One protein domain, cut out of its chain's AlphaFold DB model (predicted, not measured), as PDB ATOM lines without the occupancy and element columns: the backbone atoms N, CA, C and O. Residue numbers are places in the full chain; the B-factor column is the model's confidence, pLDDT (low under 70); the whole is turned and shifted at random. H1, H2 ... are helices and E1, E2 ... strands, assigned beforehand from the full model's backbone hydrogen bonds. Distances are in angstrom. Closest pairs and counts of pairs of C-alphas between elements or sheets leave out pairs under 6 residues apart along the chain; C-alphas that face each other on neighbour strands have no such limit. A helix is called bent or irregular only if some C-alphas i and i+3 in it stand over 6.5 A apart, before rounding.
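Overview. This is residues 8 to 168 of the 169 residues of the protein "YkgJ family cysteine cluster protein" of Acidobacteria bacterium (UniProt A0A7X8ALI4). A small three-strand sheet, E2, E4 and E3, has the helix H6 over one face, and the first arm of the long bent helix H3 crosses H6 on the side away from the sheet. H1 and H2 lie toward one end of the domain, while the strand pair E1 and E5 lies at the other, with long loops between it and the three-strand sheet. The printed part has 161 residues, with seven named helices and five named strands in the order H1 H2 H3 E1 H4 E2 H5 H6 E3 E4 H7 E5; both sheets are antiparallel and the class is mixed. It is compact, with a radius of gyration of the C-alphas of 16.4 A and spans of 47 by 41 by 30 A.

Along the chain. H1, residues 8 to 19, begins at C-alpha 8 (-145.545, 22.479, 3.658) and is 15.2 A long. H2 is residues 22 to 29. H3, residues 31 to 62, was assigned as one helix by its hydrogen bonds but is bent, with C-alphas 44 and 47 6.9 A apart. Its arms are H3a, residues 31 to 44, 20.5 A, irregular with C-alphas 32 and 35 6.8 A apart, and H3b, residues 47 to 62, 22.8 A. Then come E1, 68 to 71; H4, 78 to 81; E2, 83 to 85; H5, 89 to 92; and H6, 95 to 109, 20.8 A. E3, 112 to 117, is 15.1 A and E4, 121 to 125, is 13.3 A. H7 is 143 to 146, and E5, 165 to 168, ends at C-alpha 168 (-132.824, 9.248, 21.704).

Arrangement. In the sheet E2 E4 E3, N 83 and O 124 are 2.8 A apart, and N 123 and O 115 of the hairpin E3 and E4 2.8 A. E2, H5 H6, E3 form a split strand-helix-strand unit, two strands running the same way with E4 between them, and a right-handed crossover. H6 is on the sheet at a height of 10.1 A, over E4 and only just over E3, where 3 of its C-alphas fall. H4 only grazes the sheet with residues 79 to 81. H5 and H6 only just touch, with 3 pairs of C-alphas within 8 A, and only at the corner, closest at Ala 92 and Val 98, 6.2 A. H3a touches H6 about perpendicular at 82 degrees, closest C-alphas Tyr 38 and Phe 104, 6.0 A. H2 and H3a form a helical hairpin, closest C-alphas Ala 27 and Arg 34, 4.5 A. H1 and H3b are close but not clearly touching, at a shallow tilt of 4 degrees, opposite ways. H7 is apart from H6. E1 and E5 are antiparallel, with N 166 and O 70 2.9 A apart. In H2 and H6 every O i to N i+4 pair is within hydrogen-bond range; H1 has 6 of 8, H3a 7 of 10 and H3b 11 of 12, while H4, H5 and H7 are too short for one.

Size, cuts and confidence. The two farthest C-alphas, those of Trp 30 and Glu 168, are 47.6 A apart. The printed part has no cut. The links E4 to H7 and H7 to E5 are long, with 17 and 18 residues. Mean pLDDT of the printed part is 84.5, and residues 8 to 20 are under 70.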
ATOM      1  N   TYR A   8    -146.237  22.863   4.891       52.66
ATOM      2  CA  TYR A   8    -145.545  22.479   3.658       52.66
ATOM      3  C   TYR A   8    -146.434  21.674   2.694       52.66
ATOM      4  O   TYR A   8    -146.333  21.881   1.489       52.66
ATOM      5  N   ASP A   9    -147.337  20.824   3.186       52.91
ATOM      6  CA  ASP A   9    -148.234  20.019   2.344       52.91
ATOM      7  C   ASP A   9    -149.298  20.872   1.621       52.91
ATOM      8  O   ASP A   9    -149.812  20.457   0.585       52.91
ATOM      9  N   LEU A  10    -149.571  22.095   2.101       51.94
ATOM     10  CA  LEU A  10    -150.398  23.098   1.408       51.94
ATOM     11  C   LEU A  10    -149.598  23.979   0.445       51.94
ATOM     12  O   LEU A  10    -150.083  24.336  -0.627       51.94
ATOM     13  N   ALA A  11    -148.381  24.365   0.833       55.44
ATOM     14  CA  ALA A  11    -147.576  25.323   0.077       55.44
ATOM     15  C   ALA A  11    -146.846  24.682  -1.114       55.44
ATOM     16  O   ALA A  11    -146.696  25.306  -2.164       55.44
ATOM     17  N   VAL A  12    -146.404  23.430  -0.970       60.06
ATOM     18  CA  VAL A  12    -145.628  22.711  -1.990       60.06
ATOM     19  C   VAL A  12    -146.419  22.496  -3.290       60.06
ATOM     20  O   VAL A  12    -145.850  22.777  -4.339       60.06
ATOM     21  N   PRO A  13    -147.708  22.102  -3.292       56.56
ATOM     22  CA  PRO A  13    -148.479  21.959  -4.530       56.56
ATOM     23  C   PRO A  13    -148.643  23.271  -5.309       56.56
ATOM     24  O   PRO A  13    -148.520  23.269  -6.529       56.56
ATOM     25  N   VAL A  14    -148.859  24.400  -4.622       56.47
ATOM     26  CA  VAL A  14    -149.016  25.725  -5.257       56.47
ATOM     27  C   VAL A  14    -147.686  26.217  -5.830       56.47
ATOM     28  O   VAL A  14    -147.624  26.694  -6.962       56.47
ATOM     29  N   VAL A  15    -146.596  26.036  -5.081       60.91
ATOM     30  CA  VAL A  15    -145.237  26.344  -5.541       60.91
ATOM     31  C   VAL A  15    -144.833  25.455  -6.716       60.91
ATOM     32  O   VAL A  15    -144.260  25.954  -7.678       60.91
ATOM     33  N   LEU A  16    -145.152  24.159  -6.676       61.41
ATOM     34  CA  LEU A  16    -144.892  23.230  -7.773       61.41
ATOM     35  C   LEU A  16    -145.742  23.549  -8.999       61.41
ATOM     36  O   LEU A  16    -145.220  23.466 -10.100       61.41
ATOM     37  N   ALA A  17    -147.002  23.953  -8.845       58.56
ATOM     38  CA  ALA A  17    -147.845  24.356  -9.968       58.56
ATOM     39  C   ALA A  17    -147.306  25.614 -10.678       58.56
ATOM     40  O   ALA A  17    -147.346  25.692 -11.903       58.56
ATOM     41  N   LEU A  18    -146.749  26.571  -9.925       56.62
ATOM     42  CA  LEU A  18    -146.119  27.778 -10.475       56.62
ATOM     43  C   LEU A  18    -144.708  27.512 -11.027       56.62
ATOM     44  O   LEU A  18    -144.313  28.099 -12.033       56.62
ATOM     45  N   ALA A  19    -143.949  26.615 -10.394       60.44
ATOM     46  CA  ALA A  19    -142.603  26.258 -10.819       60.44
ATOM     47  C   ALA A  19    -142.616  25.345 -12.050       60.44
ATOM     48  O   ALA A  19    -141.937  25.635 -13.029       60.44
ATOM     49  N   LEU A  20    -143.439  24.297 -12.062       64.94
ATOM     50  CA  LEU A  20    -143.534  23.290 -13.125       64.94
ATOM     51  C   LEU A  20    -144.385  23.744 -14.331       64.94
ATOM     52  O   LEU A  20    -144.940  22.912 -15.046       64.94
ATOM     53  N   GLY A  21    -144.504  25.055 -14.566       71.75
ATOM     54  CA  GLY A  21    -145.177  25.618 -15.739       71.75
ATOM     55  C   GLY A  21    -144.309  25.593 -17.007       71.75
ATOM     56  O   GLY A  21    -143.261  24.948 -17.068       71.75
ATOM     57  N   GLY A  22    -144.703  26.355 -18.036       70.62
ATOM     58  CA  GLY A  22    -143.989  26.399 -19.325       70.62
ATOM     59  C   GLY A  22    -142.495  26.745 -19.219       70.62
ATOM     60  O   GLY A  22    -141.689  26.226 -19.990       70.62
ATOM     61  N   GLY A  23    -142.100  27.538 -18.214       74.56
ATOM     62  CA  GLY A  23    -140.697  27.868 -17.941       74.56
ATOM     63  C   GLY A  23    -139.838  26.662 -17.544       74.56
ATOM     64  O   GLY A  23    -138.715  26.542 -18.025       74.56
ATOM     65  N   PHE A  24    -140.368  25.731 -16.742       79.25
ATOM     66  CA  PHE A  24    -139.669  24.488 -16.388       79.25
ATOM     67  C   PHE A  24    -139.502  23.578 -17.606       79.25
ATOM     68  O   PHE A  24    -138.413  23.067 -17.854       79.25
ATOM     69  N   VAL A  25    -140.558  23.423 -18.412       78.88
ATOM     70  CA  VAL A  25    -140.506  22.612 -19.639       78.88
ATOM     71  C   VAL A  25    -139.481  23.181 -20.623       78.88
ATOM     72  O   VAL A  25    -138.661  22.434 -21.157       78.88
ATOM     73  N   ALA A  26    -139.473  24.502 -20.824       79.56
ATOM     74  CA  ALA A  26    -138.487  25.174 -21.665       79.56
ATOM     75  C   ALA A  26    -137.058  25.011 -21.117       79.56
ATOM     76  O   ALA A  26    -136.151  24.673 -21.876       79.56
ATOM     77  N   ALA A  27    -136.857  25.174 -19.807       82.62
ATOM     78  CA  ALA A  27    -135.559  25.017 -19.151       82.62
ATOM     79  C   ALA A  27    -135.008  23.581 -19.225       82.62
ATOM     80  O   ALA A  27    -133.802  23.390 -19.370       82.62
ATOM     81  N   GLU A  28    -135.870  22.565 -19.145       81.81
ATOM     82  CA  GLU A  28    -135.456  21.168 -19.307       81.81
ATOM     83  C   GLU A  28    -135.199  20.796 -20.770       81.81
ATOM     84  O   GLU A  28    -134.323  19.978 -21.052       81.81
ATOM     85  N   ARG A  29    -135.918  21.416 -21.713       86.06
ATOM     86  CA  ARG A  29    -135.721  21.189 -23.149       86.06
ATOM     87  C   ARG A  29    -134.482  21.908 -23.697       86.06
ATOM     88  O   ARG A  29    -133.872  21.396 -24.633       86.06
ATOM     89  N   TRP A  30    -134.104  23.048 -23.112       84.00
ATOM     90  CA  TRP A  30    -133.005  23.908 -23.558       84.00
ATOM     91  C   TRP A  30    -131.991  24.135 -22.419       84.00
ATOM     92  O   TRP A  30    -132.153  25.067 -21.626       84.00
ATOM     93  N   PRO A  31    -130.891  23.352 -22.366       79.88
ATOM     94  CA  PRO A  31    -129.846  23.476 -21.348       79.88
ATOM     95  C   PRO A  31    -129.320  24.897 -21.067       79.88
ATOM     96  O   PRO A  31    -129.119  25.198 -19.888       79.88
ATOM     97  N   PRO A  32    -129.131  25.802 -22.057       83.62
ATOM     98  CA  PRO A  32    -128.642  27.153 -21.761       83.62
ATOM     99  C   PRO A  32    -129.615  27.981 -20.911       83.62
ATOM    100  O   PRO A  32    -129.188  28.853 -20.158       83.62
ATOM    101  N   LEU A  33    -130.919  27.691 -20.968       85.56
ATOM    102  CA  LEU A  33    -131.934  28.398 -20.182       85.56
ATOM    103  C   LEU A  33    -132.057  27.854 -18.755       85.56
ATOM    104  O   LEU A  33    -132.593  28.537 -17.882       85.56
ATOM    105  N   ARG A  34    -131.531  26.650 -18.489       86.31
ATOM    106  CA  ARG A  34    -131.668  25.961 -17.201       86.31
ATOM    107  C   ARG A  34    -131.121  26.790 -16.046       86.31
ATOM    108  O   ARG A  34    -131.835  27.045 -15.079       86.31
ATOM    109  N   ALA A  35    -129.871  27.238 -16.148       86.50
ATOM    110  CA  ALA A  35    -129.232  28.001 -15.078       86.50
ATOM    111  C   ALA A  35    -129.975  29.318 -14.806       86.50
ATOM    112  O   ALA A  35    -130.234  29.652 -13.650       86.50
ATOM    113  N   ALA A  36    -130.368  30.035 -15.864       87.75
ATOM    114  CA  ALA A  36    -131.119  31.280 -15.749       87.75
ATOM    115  C   ALA A  36    -132.480  31.059 -15.070       87.75
ATOM    116  O   ALA A  36    -132.820  31.788 -14.137       87.75
ATOM    117  N   TYR A  37    -133.216  30.017 -15.462       89.06
ATOM    118  CA  TYR A  37    -134.502  29.666 -14.867       89.06
ATOM    119  C   TYR A  37    -134.370  29.318 -13.377       89.06
ATOM    120  O   TYR A  37    -135.016  29.956 -12.548       89.06
ATOM    121  N   TYR A  38    -133.494  28.376 -13.004       86.81
ATOM    122  CA  TYR A  38    -133.380  27.928 -11.608       86.81
ATOM    123  C   TYR A  38    -132.756  28.985 -10.676       86.81
ATOM    124  O   TYR A  38    -133.074  29.015  -9.487       86.81
ATOM    125  N   ARG A  39    -131.913  29.890 -11.191       86.81
ATOM    126  CA  ARG A  39    -131.423  31.045 -10.414       86.81
ATOM    127  C   ARG A  39    -132.502  32.109 -10.238       86.81
ATOM    128  O   ARG A  39    -132.622  32.683  -9.157       86.81
ATOM    129  N   SER A  40    -133.303  32.354 -11.274       85.75
ATOM    130  CA  SER A  40    -134.426  33.296 -11.209       85.75
ATOM    131  C   SER A  40    -135.510  32.786 -10.269       85.75
ATOM    132  O   SER A  40    -135.981  33.527  -9.409       85.75
ATOM    133  N   ILE A  41    -135.854  31.496 -10.351       83.88
ATOM    134  CA  ILE A  41    -136.890  30.913  -9.500       83.88
ATOM    135  C   ILE A  41    -136.518  30.968  -8.021       83.88
ATOM    136  O   ILE A  41    -137.399  31.152  -7.190       83.88
ATOM    137  N   ARG A  42    -135.226  30.932  -7.670       84.00
ATOM    138  CA  ARG A  42    -134.774  31.153  -6.288       84.00
ATOM    139  C   ARG A  42    -135.284  32.475  -5.715       84.00
ATOM    140  O   ARG A  42    -135.679  32.506  -4.554       84.00
ATOM    141  N   TRP A  43    -135.297  33.547  -6.508       82.94
ATOM    142  CA  TRP A  43    -135.807  34.851  -6.077       82.94
ATOM    143  C   TRP A  43    -137.322  34.851  -5.912       82.94
ATOM    144  O   TRP A  43    -137.818  35.363  -4.912       82.94
ATOM    145  N   PHE A  44    -138.047  34.204  -6.824       81.81
ATOM    146  CA  PHE A  44    -139.496  34.028  -6.697       81.81
ATOM    147  C   PHE A  44    -139.877  33.175  -5.479       81.81
ATOM    148  O   PHE A  44    -140.872  33.450  -4.811       81.81
ATOM    149  N   LEU A  45    -139.064  32.172  -5.143       77.50
ATOM    150  CA  LEU A  45    -139.265  31.324  -3.970       77.50
ATOM    151  C   LEU A  45    -138.771  31.967  -2.673       77.50
ATOM    152  O   LEU A  45    -139.223  31.564  -1.607       77.50
ATOM    153  N   ALA A  46    -137.885  32.964  -2.719       80.56
ATOM    154  CA  ALA A  46    -137.337  33.615  -1.530       80.56
ATOM    155  C   ALA A  46    -138.406  34.118  -0.533       80.56
ATOM    156  O   ALA A  46    -138.275  33.785   0.647       80.56
ATOM    157  N   PRO A  47    -139.474  34.842  -0.933       80.88
ATOM    158  CA  PRO A  47    -140.521  35.257   0.002       80.88
ATOM    159  C   PRO A  47    -141.297  34.067   0.573       80.88
ATOM    160  O   PRO A  47    -141.595  34.048   1.766       80.88
ATOM    161  N   VAL A  48    -141.561  33.038  -0.239       79.38
ATOM    162  CA  VAL A  48    -142.216  31.802   0.216       79.38
ATOM    163  C   VAL A  48    -141.344  31.076   1.238       79.38
ATOM    164  O   VAL A  48    -141.838  30.625   2.268       79.38
ATOM    165  N   VAL A  49    -140.032  31.008   1.007       76.44
ATOM    166  CA  VAL A  49    -139.068  30.416   1.938       76.44
ATOM    167  C   VAL A  49    -138.928  31.270   3.204       76.44
ATOM    168  O   VAL A  49    -138.852  30.725   4.303       76.44
ATOM    169  N   ALA A  50    -138.951  32.597   3.111       80.38
ATOM    170  CA  ALA A  50    -138.943  33.461   4.290       80.38
ATOM    171  C   ALA A  50    -140.208  33.255   5.139       80.38
ATOM    172  O   ALA A  50    -140.111  32.984   6.338       80.38
ATOM    173  N   MET A  51    -141.384  33.268   4.501       81.69
ATOM    174  CA  MET A  51    -142.665  32.965   5.139       81.69
ATOM    175  C   MET A  51    -142.659  31.559   5.752       81.69
ATOM    176  O   MET A  51    -143.057  31.388   6.903       81.69
ATOM    177  N   SER A  52    -142.102  30.566   5.047       73.69
ATOM    178  CA  SER A  52    -141.926  29.207   5.569       73.69
ATOM    179  C   SER A  52    -141.134  29.170   6.864       73.69
ATOM    180  O   SER A  52    -141.482  28.437   7.788       73.69
ATOM    181  N   GLY A  53    -140.064  29.963   6.946       78.88
ATOM    182  CA  GLY A  53    -139.221  30.053   8.130       78.88
ATOM    183  C   GLY A  53    -139.983  30.646   9.310       78.88
ATOM    184  O   GLY A  53    -139.887  30.122  10.419       78.88
ATOM    185  N   LEU A  54    -140.794  31.681   9.068       84.31
ATOM    186  CA  LEU A  54    -141.649  32.295  10.087       84.31
ATOM    187  C   LEU A  54    -142.715  31.317  10.591       84.31
ATOM    188  O   LEU A  54    -142.836  31.127  11.803       84.31
ATOM    189  N   LEU A  55    -143.421  30.647   9.678       82.06
ATOM    190  CA  LEU A  55    -144.424  29.636  10.013       82.06
ATOM    191  C   LEU A  55    -143.805  28.459  10.765       82.06
ATOM    192  O   LEU A  55    -144.336  28.047  11.788       82.06
ATOM    193  N   THR A  56    -142.639  27.974  10.330       78.12
ATOM    194  CA  THR A  56    -141.915  26.906  11.033       78.12
ATOM    195  C   THR A  56    -141.520  27.352  12.441       78.12
ATOM    196  O   THR A  56    -141.689  26.602  13.395       78.12
ATOM    197  N   ARG A  57    -141.014  28.582  12.612       84.19
ATOM    198  CA  ARG A  57    -140.659  29.122  13.935       84.19
ATOM    199  C   ARG A  57    -141.879  29.229  14.846       84.19
ATOM    200  O   ARG A  57    -141.760  28.954  16.037       84.19
ATOM    201  N   TRP A  58    -143.019  29.639  14.300       85.19
ATOM    202  CA  TRP A  58    -144.280  29.697  15.030       85.19
ATOM    203  C   TRP A  58    -144.774  28.294  15.407       85.19
ATOM    204  O   TRP A  58    -145.055  28.046  16.574       85.19
ATOM    205  N   GLU A  59    -144.757  27.344  14.472       81.94
ATOM    206  CA  GLU A  59    -145.132  25.947  14.715       81.94
ATOM    207  C   GLU A  59    -144.260  25.298  15.799       81.94
ATOM    208  O   GLU A  59    -144.790  24.645  16.695       81.94
ATOM    209  N   ARG A  60    -142.941  25.538  15.792       85.44
ATOM    210  CA  ARG A  60    -142.009  25.039  16.823       85.44
ATOM    211  C   ARG A  60    -142.314  25.557  18.232       85.44
ATOM    212  O   ARG A  60    -141.881  24.936  19.195       85.44
ATOM    213  N   ARG A  61    -143.036  26.678  18.373       87.50
ATOM    214  CA  ARG A  61    -143.515  27.161  19.683       87.50
ATOM    215  C   ARG A  61    -144.755  26.415  20.165       87.50
ATOM    216  O   ARG A  61    -145.000  26.380  21.362       87.50
ATOM    217  N   LEU A  62    -145.542  25.873  19.240       86.69
ATOM    218  CA  LEU A  62    -146.811  25.210  19.536       86.69
ATOM    219  C   LEU A  62    -146.681  23.689  19.609       86.69
ATOM    220  O   LEU A  62    -147.509  23.036  20.237       86.69
ATOM    221  N   ARG A  63    -145.680  23.113  18.937       84.25
ATOM    222  CA  ARG A  63    -145.512  21.666  18.804       84.25
ATOM    223  C   ARG A  63    -144.157  21.218  19.353       84.25
ATOM    224  O   ARG A  63    -143.141  21.838  19.025       84.25
ATOM    225  N   PRO A  64    -144.118  20.129  20.143       87.44
ATOM    226  CA  PRO A  64    -142.858  19.538  20.568       87.44
ATOM    227  C   PRO A  64    -142.084  18.983  19.357       87.44
ATOM    228  O   PRO A  64    -142.688  18.700  18.314       87.44
ATOM    229  N   PRO A  65    -140.751  18.841  19.464       88.25
ATOM    230  CA  PRO A  65    -139.955  18.184  18.434       88.25
ATOM    231  C   PRO A  65    -140.430  16.744  18.201       88.25
ATOM    232  O   PRO A  65    -140.890  16.074  19.124       88.25
ATOM    233  N   ARG A  66    -140.304  16.270  16.957       85.56
ATOM    234  CA  ARG A  66    -140.617  14.881  16.577       85.56
ATOM    235  C   ARG A  66    -139.560  13.905  17.068       85.56
ATOM    236  O   ARG A  66    -139.887  12.773  17.399       85.56
ATOM    237  N   TRP A  67    -138.315  14.364  17.098       89.56
ATOM    238  CA  TRP A  67    -137.151  13.576  17.463       89.56
ATOM    239  C   TRP A  67    -136.449  14.232  18.638       89.56
ATOM    240  O   TRP A  67    -136.211  15.442  18.631       89.56
ATOM    241  N   LYS A  68    -136.096  13.435  19.641       92.44
ATOM    242  CA  LYS A  68    -135.215  13.880  20.712       92.44
ATOM    243  C   LYS A  68    -133.782  13.737  20.227       92.44
ATOM    244  O   LYS A  68    -133.347  12.652  19.852       92.44
ATOM    245  N   LEU A  69    -133.086  14.864  20.171       92.81
ATOM    246  CA  LEU A  69    -131.686  14.924  19.780       92.81
ATOM    247  C   LEU A  69    -130.860  15.319  20.994       92.81
ATOM    248  O   LEU A  69    -131.169  16.316  21.649       92.81
ATOM    249  N   SER A  70    -129.790  14.578  21.243       94.00
ATOM    250  CA  SER A  70    -128.782  14.913  22.243       94.00
ATOM    251  C   SER A  70    -127.385  14.960  21.634       94.00
ATOM    252  O   SER A  70    -127.179  14.664  20.454       94.00
ATOM    253  N   GLY A  71    -126.415  15.411  22.428       94.00
ATOM    254  CA  GLY A  71    -125.050  15.651  21.969       94.00
ATOM    255  C   GLY A  71    -124.896  16.976  21.219       94.00
ATOM    256  O   GLY A  71    -125.620  17.941  21.461       94.00
ATOM    257  N   GLY A  72    -123.908  17.041  20.330       93.12
ATOM    258  CA  GLY A  72    -123.570  18.269  19.615       93.12
ATOM    259  C   GLY A  72    -122.645  18.035  18.428       93.12
ATOM    260  O   GLY A  72    -122.004  16.995  18.311       93.12
ATOM    261  N   CYS A  73    -122.563  19.020  17.532       91.44
ATOM    262  CA  CYS A  73    -121.693  18.929  16.363       91.44
ATOM    263  C   CYS A  73    -120.217  18.878  16.787       91.44
ATOM    264  O   CYS A  73    -119.695  19.833  17.357       91.44
ATOM    265  N   ASN A  74    -119.524  17.798  16.432       93.00
ATOM    266  CA  ASN A  74    -118.080  17.638  16.621       93.00
ATOM    267  C   ASN A  74    -117.258  18.050  15.385       93.00
ATOM    268  O   ASN A  74    -116.043  17.886  15.384       93.00
ATOM    269  N   ARG A  75    -117.907  18.611  14.352       92.38
ATOM    270  CA  ARG A  75    -117.284  19.063  13.094       92.38
ATOM    271  C   ARG A  75    -116.613  17.932  12.294       92.38
ATOM    272  O   ARG A  75    -115.596  18.160  11.656       92.38
ATOM    273  N   CYS A  76    -117.206  16.734  12.285       93.56
ATOM    274  CA  CYS A  76    -116.683  15.593  11.522       93.56
ATOM    275  C   CYS A  76    -116.813  15.728   9.994       93.56
ATOM    276  O   CYS A  76    -116.112  15.036   9.268       93.56
ATOM    277  N   GLY A  77    -117.720  16.565   9.480       92.94
ATOM    278  CA  GLY A  77    -117.896  16.793   8.039       92.94
ATOM    279  C   GLY A  77    -118.581  15.668   7.246       92.94
ATOM    280  O   GLY A  77    -118.893  15.891   6.082       92.94
ATOM    281  N   GLU A  78    -118.893  14.510   7.844       93.25
ATOM    282  CA  GLU A  78    -119.532  13.376   7.134       93.25
ATOM    283  C   GLU A  78    -120.911  13.731   6.551       93.25
ATOM    284  O   GLU A  78    -121.266  13.284   5.465       93.25
ATOM    285  N   CYS A  79    -121.671  14.622   7.196       90.62
ATOM    286  CA  CYS A  79    -122.960  15.081   6.659       90.62
ATOM    287  C   CYS A  79    -122.839  15.911   5.366       90.62
ATOM    288  O   CYS A  79    -123.844  16.177   4.712       90.62
ATOM    289  N   CYS A  80    -121.631  16.372   5.024       92.88
ATOM    290  CA  CYS A  80    -121.338  17.062   3.769       92.88
ATOM    291  C   CYS A  80    -120.823  16.107   2.682       92.88
ATOM    292  O   CYS A  80    -120.868  16.481   1.512       92.88
ATOM    293  N   GLU A  81    -120.337  14.916   3.047       93.06
ATOM    294  CA  GLU A  81    -119.939  13.884   2.081       93.06
ATOM    295  C   GLU A  81    -121.169  13.291   1.410       93.06
ATOM    296  O   GLU A  81    -121.226  13.248   0.189       93.06
ATOM    297  N   LEU A  82    -122.177  12.924   2.207       90.69
ATOM    298  CA  LEU A  82    -123.448  12.421   1.707       90.69
ATOM    299  C   LEU A  82    -124.606  13.077   2.459       90.69
ATOM    300  O   LEU A  82    -124.960  12.713   3.579       90.69
ATOM    301  N   LEU A  83    -125.192  14.089   1.833       90.62
ATOM    302  CA  LEU A  83    -126.309  14.856   2.353       90.62
ATOM    303  C   LEU A  83    -127.631  14.262   1.861       90.62
ATOM    304  O   LEU A  83    -127.942  14.319   0.670       90.62
ATOM    305  N   ALA A  84    -128.462  13.794   2.790       88.44
ATOM    306  CA  ALA A  84    -129.830  13.388   2.493       88.44
ATOM    307  C   ALA A  84    -130.795  14.587   2.535       88.44
ATOM    308  O   ALA A  84    -131.034  15.199   3.579       88.44
ATOM    309  N   VAL A  85    -131.402  14.903   1.392       86.81
ATOM    310  CA  VAL A  85    -132.527  15.836   1.281       86.81
ATOM    311  C   VAL A  85    -133.821  15.031   1.282       86.81
ATOM    312  O   VAL A  85    -134.229  14.450   0.272       86.81
ATOM    313  N   SER A  86    -134.489  15.022   2.434       82.12
ATOM    314  CA  SER A  86    -135.759  14.326   2.601       82.12
ATOM    315  C   SER A  86    -136.857  14.955   1.745       82.12
ATOM    316  O   SER A  86    -137.153  16.146   1.878       82.12
ATOM    317  N   ILE A  87    -137.511  14.139   0.921       78.50
ATOM    318  CA  ILE A  87    -138.697  14.516   0.149       78.50
ATOM    319  C   ILE A  87    -139.915  13.756   0.671       78.50
ATOM    320  O   ILE A  87    -139.800  12.618   1.121       78.50
ATOM    321  N   THR A  88    -141.096  14.377   0.639       75.12
ATOM    322  CA  THR A  88    -142.313  13.703   1.105       75.12
ATOM    323  C   THR A  88    -142.678  12.539   0.174       75.12
ATOM    324  O   THR A  88    -142.398  12.605  -1.029       75.12
ATOM    325  N   PRO A  89    -143.362  11.489   0.670       74.38
ATOM    326  CA  PRO A  89    -143.778  10.367  -0.174       74.38
ATOM    327  C   PRO A  89    -144.694  10.796  -1.325       74.38
ATOM    328  O   PRO A  89    -144.660  10.201  -2.397       74.38
ATOM    329  N   SER A  90    -145.497  11.846  -1.118       76.00
ATOM    330  CA  SER A  90    -146.325  12.445  -2.168       76.00
ATOM    331  C   SER A  90    -145.460  13.044  -3.282       76.00
ATOM    332  O   SER A  90    -145.658  12.733  -4.453       76.00
ATOM    333  N   LEU A  91    -144.426  13.817  -2.925       76.44
ATOM    334  CA  LEU A  91    -143.501  14.417  -3.889       76.44
ATOM    335  C   LEU A  91    -142.706  13.364  -4.670       76.44
ATOM    336  O   LEU A  91    -142.527  13.502  -5.879       76.44
ATOM    337  N   ALA A  92    -142.274  12.298  -3.990       81.44
ATOM    338  CA  ALA A  92    -141.515  11.200  -4.586       81.44
ATOM    339  C   ALA A  92    -142.280  10.473  -5.709       81.44
ATOM    340  O   ALA A  92    -141.661   9.918  -6.613       81.44
ATOM    341  N   ARG A  93    -143.623  10.517  -5.703       82.69
ATOM    342  CA  ARG A  93    -144.474   9.943  -6.764       82.69
ATOM    343  C   ARG A  93    -144.505  10.776  -8.047       82.69
ATOM    344  O   ARG A  93    -145.024  10.302  -9.053       82.69
ATOM    345  N   HIS A  94    -143.972  11.999  -8.037       84.06
ATOM    346  CA  HIS A  94    -144.003  12.914  -9.176       84.06
ATOM    347  C   HIS A  94    -142.592  13.130  -9.750       84.06
ATOM    348  O   HIS A  94    -141.859  13.997  -9.265       84.06
ATOM    349  N   PRO A  95    -142.202  12.431 -10.839       86.69
ATOM    350  CA  PRO A  95    -140.846  12.506 -11.391       86.69
ATOM    351  C   PRO A  95    -140.401  13.923 -11.773       86.69
ATOM    352  O   PRO A  95    -139.234  14.271 -11.621       86.69
ATOM    353  N   ALA A  96    -141.323  14.760 -12.257       84.44
ATOM    354  CA  ALA A  96    -141.028  16.156 -12.580       84.44
ATOM    355  C   ALA A  96    -140.676  16.978 -11.331       84.44
ATOM    356  O   ALA A  96    -139.747  17.780 -11.370       84.44
ATOM    357  N   ALA A  97    -141.371  16.740 -10.218       82.06
ATOM    358  CA  ALA A  97    -141.121  17.432  -8.964       82.06
ATOM    359  C   ALA A  97    -139.799  16.982  -8.326       82.06
ATOM    360  O   ALA A  97    -139.027  17.816  -7.863       82.06
ATOM    361  N   VAL A  98    -139.492  15.682  -8.388       86.69
ATOM    362  CA  VAL A  98    -138.188  15.143  -7.973       86.69
ATOM    363  C   VAL A  98    -137.054  15.783  -8.778       86.69
ATOM    364  O   VAL A  98    -136.112  16.311  -8.190       86.69
ATOM    365  N   ARG A  99    -137.178  15.827 -10.114       89.56
ATOM    366  CA  ARG A  99    -136.195  16.496 -10.984       89.56
ATOM    367  C   ARG A  99    -136.050  17.980 -10.666       89.56
ATOM    368  O   ARG A  99    -134.931  18.479 -10.635       89.56
ATOM    369  N   PHE A 100    -137.156  18.677 -10.407       87.75
ATOM    370  CA  PHE A 100    -137.119  20.081 -10.011       87.75
ATOM    371  C   PHE A 100    -136.326  20.278  -8.717       87.75
ATOM    372  O   PHE A 100    -135.435  21.123  -8.679       87.75
ATOM    373  N   VAL A 101    -136.598  19.481  -7.676       87.12
ATOM    374  CA  VAL A 101    -135.853  19.544  -6.409       87.12
ATOM    375  C   VAL A 101    -134.376  19.256  -6.641       87.12
ATOM    376  O   VAL A 101    -133.539  20.016  -6.155       87.12
ATOM    377  N   GLN A 102    -134.050  18.220  -7.413       91.50
ATOM    378  CA  GLN A 102    -132.672  17.885  -7.758       91.50
ATOM    379  C   GLN A 102    -131.956  19.067  -8.425       91.50
ATOM    380  O   GLN A 102    -130.968  19.572  -7.895       91.50
ATOM    381  N   ARG A 103    -132.489  19.565  -9.546       90.88
ATOM    382  CA  ARG A 103    -131.889  20.675 -10.299       90.88
ATOM    383  C   ARG A 103    -131.825  21.965  -9.502       90.88
ATOM    384  O   ARG A 103    -130.867  22.720  -9.638       90.88
ATOM    385  N   PHE A 104    -132.821  22.223  -8.660       89.44
ATOM    386  CA  PHE A 104    -132.807  23.382  -7.785       89.44
ATOM    387  C   PHE A 104    -131.590  23.355  -6.853       89.44
ATOM    388  O   PHE A 104    -130.931  24.386  -6.720       89.44
ATOM    389  N   HIS A 105    -131.267  22.203  -6.253       91.00
ATOM    390  CA  HIS A 105    -130.106  22.061  -5.370       91.00
ATOM    391  C   HIS A 105    -128.783  22.100  -6.143       91.00
ATOM    392  O   HIS A 105    -127.881  22.828  -5.735       91.00
ATOM    393  N   GLU A 106    -128.699  21.420  -7.289       92.19
ATOM    394  CA  GLU A 106    -127.518  21.464  -8.163       92.19
ATOM    395  C   GLU A 106    -127.197  22.897  -8.621       92.19
ATOM    396  O   GLU A 106    -126.053  23.329  -8.573       92.19
ATOM    397  N   VAL A 107    -128.198  23.676  -9.045       91.00
ATOM    398  CA  VAL A 107    -127.961  25.016  -9.611       91.00
ATOM    399  C   VAL A 107    -127.765  26.090  -8.539       91.00
ATOM    400  O   VAL A 107    -126.990  27.023  -8.753       91.00
ATOM    401  N   ASN A 108    -128.491  26.017  -7.419       88.44
ATOM    402  CA  ASN A 108    -128.462  27.080  -6.406       88.44
ATOM    403  C   ASN A 108    -127.442  26.845  -5.292       88.44
ATOM    404  O   ASN A 108    -127.036  27.817  -4.653       88.44
ATOM    405  N   TYR A 109    -127.061  25.592  -5.042       90.69
ATOM    406  CA  TYR A 109    -126.127  25.220  -3.977       90.69
ATOM    407  C   TYR A 109    -124.932  24.411  -4.485       90.69
ATOM    408  O   TYR A 109    -124.118  23.993  -3.670       90.69
ATOM    409  N   GLU A 110    -124.840  24.179  -5.799       93.38
ATOM    410  CA  GLU A 110    -123.729  23.464  -6.446       93.38
ATOM    411  C   GLU A 110    -123.578  22.013  -5.966       93.38
ATOM    412  O   GLU A 110    -122.570  21.360  -6.211       93.38
ATOM    413  N   PHE A 111    -124.604  21.478  -5.304       95.00
ATOM    414  CA  PHE A 111    -124.612  20.106  -4.820       95.00
ATOM    415  C   PHE A 111    -124.537  19.115  -5.979       95.00
ATOM    416  O   PHE A 111    -125.167  19.308  -7.017       95.00
ATOM    417  N   VAL A 112    -123.794  18.033  -5.782       96.00
ATOM    418  CA  VAL A 112    -123.620  16.973  -6.776       96.00
ATOM    419  C   VAL A 112    -124.594  15.856  -6.446       96.00
ATOM    420  O   VAL A 112    -124.520  15.289  -5.366       96.00
ATOM    421  N   TYR A 113    -125.537  15.561  -7.335       95.50
ATOM    422  CA  TYR A 113    -126.493  14.477  -7.112       95.50
ATOM    423  C   TYR A 113    -125.804  13.110  -7.185       95.50
ATOM    424  O   TYR A 113    -125.164  12.799  -8.188       95.50
ATOM    425  N   GLU A 114    -125.986  12.289  -6.151       94.75
ATOM    426  CA  GLU A 114    -125.377  10.955  -6.060       94.75
ATOM    427  C   GLU A 114    -126.397   9.821  -6.182       94.75
ATOM    428  O   GLU A 114    -126.063   8.730  -6.641       94.75
ATOM    429  N   GLY A 115    -127.663  10.061  -5.831       91.81
ATOM    430  CA  GLY A 115    -128.688   9.034  -5.953       91.81
ATOM    431  C   GLY A 115    -129.943   9.298  -5.138       91.81
ATOM    432  O   GLY A 115    -130.175  10.386  -4.617       91.81
ATOM    433  N   TYR A 116    -130.772   8.267  -5.031       88.94
ATOM    434  CA  TYR A 116    -131.986   8.273  -4.229       88.94
ATOM    435  C   TYR A 116    -132.014   7.026  -3.353       88.94
ATOM    436  O   TYR A 116    -131.822   5.918  -3.852       88.94
ATOM    437  N   GLU A 117    -132.307   7.207  -2.069       85.31
ATOM    438  CA  GLU A 117    -132.455   6.113  -1.113       85.31
ATOM    439  C   GLU A 117    -133.832   6.185  -0.446       85.31
ATOM    440  O   GLU A 117    -134.227   7.202   0.137       85.31
ATOM    441  N   ALA A 118    -134.590   5.091  -0.545       79.88
ATOM    442  CA  ALA A 118    -135.910   4.996   0.062       79.88
ATOM    443  C   ALA A 118    -135.808   5.151   1.588       79.88
ATOM    444  O   ALA A 118    -135.029   4.468   2.238       79.88
ATOM    445  N   GLY A 119    -136.600   6.061   2.160       74.12
ATOM    446  CA  GLY A 119    -136.563   6.374   3.594       74.12
ATOM    447  C   GLY A 119    -135.609   7.511   3.979       74.12
ATOM    448  O   GLY A 119    -135.833   8.127   5.017       74.12
ATOM    449  N   LYS A 120    -134.633   7.864   3.126       78.06
ATOM    450  CA  LYS A 120    -133.752   9.031   3.325       78.06
ATOM    451  C   LYS A 120    -134.081  10.196   2.391       78.06
ATOM    452  O   LYS A 120    -134.217  11.330   2.846       78.06
ATOM    453  N   GLY A 121    -134.272   9.925   1.100       86.00
ATOM    454  CA  GLY A 121    -134.581  10.928   0.078       86.00
ATOM    455  C   GLY A 121    -133.506  11.043  -1.003       86.00
ATOM    456  O   GLY A 121    -132.908  10.047  -1.403       86.00
ATOM    457  N   LEU A 122    -133.309  12.258  -1.521       90.38
ATOM    458  CA  LEU A 122    -132.308  12.547  -2.553       90.38
ATOM    459  C   LEU A 122    -130.942  12.762  -1.901       90.38
ATOM    460  O   LEU A 122    -130.829  13.569  -0.981       90.38
ATOM    461  N   LEU A 123    -129.927  12.058  -2.385       92.56
ATOM    462  CA  LEU A 123    -128.570  12.083  -1.858       92.56
ATOM    463  C   LEU A 123    -127.689  13.015  -2.687       92.56
ATOM    464  O   LEU A 123    -127.725  12.982  -3.922       92.56
ATOM    465  N   PHE A 124    -126.893  13.833  -2.000       95.31
ATOM    466  CA  PHE A 124    -125.997  14.797  -2.624       95.31
ATOM    467  C   PHE A 124    -124.626  14.862  -1.950       95.31
ATOM    468  O   PHE A 124    -124.551  14.904  -0.726       95.31
ATOM    469  N   GLY A 125    -123.571  15.024  -2.740       95.44
ATOM    470  CA  GLY A 125    -122.258  15.462  -2.275       95.44
ATOM    471  C   GLY A 125    -122.146  16.990  -2.247       95.44
ATOM    472  O   GLY A 125    -122.632  17.688  -3.148       95.44
ATOM    473  N   CYS A 126    -121.506  17.545  -1.214       95.50
ATOM    474  CA  CYS A 126    -121.263  18.984  -1.098       95.50
ATOM    475  C   CYS A 126    -119.861  19.354  -1.619       95.50
ATOM    476  O   CYS A 126    -118.866  19.010  -0.975       95.50
ATOM    477  N   PRO A 127    -119.731  20.146  -2.703       95.31
ATOM    478  CA  PRO A 127    -118.418  20.533  -3.235       95.31
ATOM    479  C   PRO A 127    -117.670  21.530  -2.335       95.31
ATOM    480  O   PRO A 127    -116.502  21.838  -2.560       95.31
ATOM    481  N   HIS A 128    -118.343  22.084  -1.324       95.44
ATOM    482  CA  HIS A 128    -117.770  23.072  -0.413       95.44
ATOM    483  C   HIS A 128    -117.115  22.452   0.826       95.44
ATOM    484  O   HIS A 128    -116.683  23.200   1.709       95.44
ATOM    485  N   LEU A 129    -117.066  21.121   0.922       95.56
ATOM    486  CA  LEU A 129    -116.306  20.430   1.956       95.56
ATOM    487  C   LEU A 129    -114.805  20.618   1.695       95.56
ATOM    488  O   LEU A 129    -114.286  20.257   0.641       95.56
ATOM    489  N   GLY A 130    -114.110  21.251   2.638       94.62
ATOM    490  CA  GLY A 130    -112.665  21.424   2.581       94.62
ATOM    491  C   GLY A 130    -111.902  20.140   2.930       94.62
ATOM    492  O   GLY A 130    -112.466  19.225   3.528       94.62
ATOM    493  N   PRO A 131    -110.598  20.072   2.601       94.00
ATOM    494  CA  PRO A 131    -109.732  18.950   2.974       94.00
ATOM    495  C   PRO A 131    -109.551  18.824   4.495       94.00
ATOM    496  O   PRO A 131    -109.218  17.758   4.993       94.00
ATOM    497  N   ASP A 132    -109.808  19.902   5.235       94.50
ATOM    498  CA  ASP A 132    -109.878  19.969   6.697       94.50
ATOM    499  C   ASP A 132    -111.216  19.460   7.266       94.50
ATOM    500  O   ASP A 132    -111.452  19.544   8.470       94.50
ATOM    501  N   ARG A 133    -112.103  18.948   6.402       93.62
ATOM    502  CA  ARG A 133    -113.473  18.513   6.710       93.62
ATOM    503  C   ARG A 133    -114.381  19.634   7.228       93.62
ATOM    504  O   ARG A 133    -115.432  19.368   7.816       93.62
ATOM    505  N   LEU A 134    -114.028  20.897   6.963       93.81
ATOM    506  CA  LEU A 134    -114.834  22.064   7.319       93.81
ATOM    507  C   LEU A 134    -115.556  22.652   6.100       93.81
ATOM    508  O   LEU A 134    -115.126  22.543   4.953       93.81
ATOM    509  N   CYS A 135    -116.699  23.292   6.347       93.25
ATOM    510  CA  CYS A 135    -117.493  23.918   5.295       93.25
ATOM    511  C   CYS A 135    -116.884  25.265   4.884       93.25
ATOM    512  O   CYS A 135    -116.862  26.207   5.678       93.25
ATOM    513  N   ARG A 136    -116.487  25.397   3.615       95.25
ATOM    514  CA  ARG A 136    -115.892  26.629   3.061       95.25
ATOM    515  C   ARG A 136    -116.879  27.784   2.876       95.25
ATOM    516  O   ARG A 136    -116.466  28.918   2.669       95.25
ATOM    517  N   ILE A 137    -118.181  27.511   2.949       94.12
ATOM    518  CA  ILE A 137    -119.250  28.511   2.800       94.12
ATOM    519  C   ILE A 137    -120.083  28.657   4.079       94.12
ATOM    520  O   ILE A 137    -121.287  28.898   4.005       94.12
ATOM    521  N   TYR A 138    -119.465  28.493   5.254       89.94
ATOM    522  CA  TYR A 138    -120.164  28.389   6.541       89.94
ATOM    523  C   TYR A 138    -121.225  29.486   6.768       89.94
ATOM    524  O   TYR A 138    -122.358  29.178   7.154       89.94
ATOM    525  N   ASP A 139    -120.918  30.741   6.440       90.44
ATOM    526  CA  ASP A 139    -121.832  31.881   6.626       90.44
ATOM    527  C   ASP A 139    -122.975  31.923   5.599       90.44
ATOM    528  O   ASP A 139    -124.074  32.426   5.855       90.44
ATOM    529  N   ARG A 140    -122.737  31.345   4.419       88.94
ATOM    530  CA  ARG A 140    -123.683  31.299   3.296       88.94
ATOM    531  C   ARG A 140    -124.401  29.960   3.179       88.94
ATOM    532  O   ARG A 140    -125.147  29.766   2.224       88.94
ATOM    533  N   ARG A 141    -124.236  29.063   4.159       90.31
ATOM    534  CA  ARG A 141    -124.878  27.743   4.176       90.31
ATOM    535  C   ARG A 141    -126.372  27.850   3.868       90.31
ATOM    536  O   ARG A 141    -127.032  28.741   4.421       90.31
ATOM    537  N   PRO A 142    -126.932  26.949   3.048       87.81
ATOM    538  CA  PRO A 142    -128.369  26.906   2.835       87.81
ATOM    539  C   PRO A 142    -129.089  26.541   4.134       87.81
ATOM    540  O   PRO A 142    -128.509  25.953   5.049       87.81
ATOM    541  N   ARG A 143    -130.379  26.885   4.214       83.94
ATOM    542  CA  ARG A 143    -131.206  26.651   5.407       83.94
ATOM    543  C   ARG A 143    -131.161  25.190   5.866       83.94
ATOM    544  O   ARG A 143    -131.013  24.950   7.058       83.94
ATOM    545  N   LEU A 144    -131.197  24.243   4.925       85.75
ATOM    546  CA  LEU A 144    -131.110  22.809   5.221       85.75
ATOM    547  C   LEU A 144    -129.831  22.443   6.002       85.75
ATOM    548  O   LEU A 144    -129.908  21.684   6.956       85.75
ATOM    549  N   CYS A 145    -128.680  23.044   5.673       89.12
ATOM    550  CA  CYS A 145    -127.413  22.787   6.366       89.12
ATOM    551  C   CYS A 145    -127.328  23.503   7.720       89.12
ATOM    552  O   CYS A 145    -126.617  23.047   8.609       89.12
ATOM    553  N   ARG A 146    -128.001  24.652   7.883       88.62
ATOM    554  CA  ARG A 146    -128.026  25.387   9.164       88.62
ATOM    555  C   ARG A 146    -128.906  24.707  10.203       88.62
ATOM    556  O   ARG A 146    -128.632  24.820  11.390       88.62
ATOM    557  N   GLU A 147    -129.973  24.061   9.748       86.44
ATOM    558  CA  GLU A 147    -130.946  23.387  10.609       86.44
ATOM    559  C   GLU A 147    -130.628  21.905  10.834       86.44
ATOM    560  O   GLU A 147    -131.398  21.223  11.503       86.44
ATOM    561  N   TYR A 148    -129.524  21.397  10.279       89.25
ATOM    562  CA  TYR A 148    -129.121  20.006  10.442       89.25
ATOM    563  C   TYR A 148    -128.380  19.772  11.776       89.25
ATOM    564  O   TYR A 148    -127.470  20.543  12.100       89.25
ATOM    565  N   PRO A 149    -128.676  18.675  12.502       91.00
ATOM    566  CA  PRO A 149    -129.825  17.785  12.317       91.00
ATOM    567  C   PRO A 149    -131.116  18.422  12.852       91.00
ATOM    568  O   PRO A 149    -131.124  19.083  13.891       91.00
ATOM    569  N   SER A 150    -132.235  18.209  12.154       87.00
ATOM    570  CA  SER A 150    -133.513  18.831  12.520       87.00
ATOM    571  C   SER A 150    -134.383  17.886  13.342       87.00
ATOM    572  O   SER A 150    -134.929  16.915  12.821       87.00
ATOM    573  N   ALA A 151    -134.623  18.242  14.606       88.00
ATOM    574  CA  ALA A 151    -135.555  17.548  15.501       88.00
ATOM    575  C   ALA A 151    -137.022  17.556  15.012       88.00
ATOM    576  O   ALA A 151    -137.874  16.846  15.539       88.00
ATOM    577  N   TYR A 152    -137.336  18.374  14.004       83.38
ATOM    578  CA  TYR A 152    -138.674  18.531  13.428       83.38
ATOM    579  C   TYR A 152    -138.797  17.896  12.033       83.38
ATOM    580  O   TYR A 152    -139.848  18.017  11.397       83.38
ATOM    581  N   ALA A 153    -137.737  17.241  11.541       78.31
ATOM    582  CA  ALA A 153    -137.739  16.560  10.250       78.31
ATOM    583  C   ALA A 153    -138.885  15.538  10.149       78.31
ATOM    584  O   ALA A 153    -139.309  14.945  11.142       78.31
ATOM    585  N   ALA A 154    -139.422  15.356   8.938       73.19
ATOM    586  CA  ALA A 154    -140.507  14.404   8.690       73.19
ATOM    587  C   ALA A 154    -140.067  12.945   8.885       73.19
ATOM    588  O   ALA A 154    -140.864  12.120   9.320       73.19
ATOM    589  N   PHE A 155    -138.797  12.664   8.599       77.00
ATOM    590  CA  PHE A 155    -138.147  11.373   8.794       77.00
ATOM    591  C   PHE A 155    -137.062  11.498   9.870       77.00
ATOM    592  O   PHE A 155    -136.635  12.628  10.143       77.00
ATOM    593  N   PRO A 156    -136.623  10.377  10.474       82.00
ATOM    594  CA  PRO A 156    -135.461  10.377  11.350       82.00
ATOM    595  C   PRO A 156    -134.281  11.072  10.653       82.00
ATOM    596  O   PRO A 156    -134.004  10.761   9.492       82.00
ATOM    597  N   PRO A 157    -133.610  12.035  11.307       83.81
ATOM    598  CA  PRO A 157    -132.395  12.634  10.779       83.81
ATOM    599  C   PRO A 157    -131.363  11.549  10.474       83.81
ATOM    600  O   PRO A 157    -131.057  10.734  11.340       83.81
ATOM    601  N   ASP A 158    -130.816  11.559   9.262       84.81
ATOM    602  CA  ASP A 158    -129.700  10.684   8.910       84.81
ATOM    603  C   ASP A 158    -128.448  11.191   9.631       84.81
ATOM    604  O   ASP A 158    -127.977  12.294   9.337       84.81
ATOM    605  N   LEU A 159    -127.979  10.455  10.640       90.38
ATOM    606  CA  LEU A 159    -126.833  10.815  11.473       90.38
ATOM    607  C   LEU A 159    -125.646   9.911  11.111       90.38
ATOM    608  O   LEU A 159    -125.686   8.718  11.416       90.38
ATOM    609  N   PRO A 160    -124.583  10.458  10.494       89.19
ATOM    610  CA  PRO A 160    -123.377   9.701  10.198       89.19
ATOM    611  C   PRO A 160    -122.708   9.147  11.455       89.19
ATOM    612  O   PRO A 160    -122.861   9.694  12.548       89.19
ATOM    613  N   SER A 161    -121.912   8.092  11.291       89.50
ATOM    614  CA  SER A 161    -121.281   7.385  12.410       89.50
ATOM    615  C   SER A 161    -120.360   8.274  13.250       89.50
ATOM    616  O   SER A 161    -120.344   8.158  14.475       89.50
ATOM    617  N   ALA A 162    -119.641   9.210  12.620       91.81
ATOM    618  CA  ALA A 162    -118.788  10.149  13.334       91.81
ATOM    619  C   ALA A 162    -119.546  11.389  13.824       91.81
ATOM    620  O   ALA A 162    -118.919  12.298  14.365       91.81
ATOM    621  N   CYS A 163    -120.861  11.497  13.617       92.75
ATOM    622  CA  CYS A 163    -121.640  12.636  14.085       92.75
ATOM    623  C   CYS A 163    -121.712  12.644  15.619       92.75
ATOM    624  O   CYS A 163    -122.005  11.638  16.257       92.75
ATOM    625  N   GLY A 164    -121.473  13.804  16.232       93.81
ATOM    626  CA  GLY A 164    -121.601  13.950  17.686       93.81
ATOM    627  C   GLY A 164    -123.047  14.070  18.191       93.81
ATOM    628  O   GLY A 164    -123.264  14.056  19.404       93.81
ATOM    629  N   PHE A 165    -124.030  14.195  17.290       94.44
ATOM    630  CA  PHE A 165    -125.451  14.137  17.641       94.44
ATOM    631  C   PHE A 165    -125.931  12.693  17.754       94.44
ATOM    632  O   PHE A 165    -125.449  11.814  17.045       94.44
ATOM    633  N   ARG A 166    -126.925  12.464  18.613       93.56
ATOM    634  CA  ARG A 166    -127.561  11.159  18.813       93.56
ATOM    635  C   ARG A 166    -129.073  11.311  18.810       93.56
ATOM    636  O   ARG A 166    -129.592  12.315  19.299       93.56
ATOM    637  N   LEU A 167    -129.752  10.317  18.248       92.19
ATOM    638  CA  LEU A 167    -131.192  10.152  18.387       92.19
ATOM    639  C   LEU A 167    -131.464   9.389  19.678       92.19
ATOM    640  O   LEU A 167    -130.886   8.326  19.893       92.19
ATOM    641  N   GLU A 168    -132.310   9.952  20.531       88.12
ATOM    642  CA  GLU A 168    -132.824   9.248  21.704       88.12
ATOM    643  C   GLU A 168    -134.106   8.501  21.331       88.12
ATOM    644  O   GLU A 168    -134.898   8.996  20.521       88.12
TER     645      GLU A 168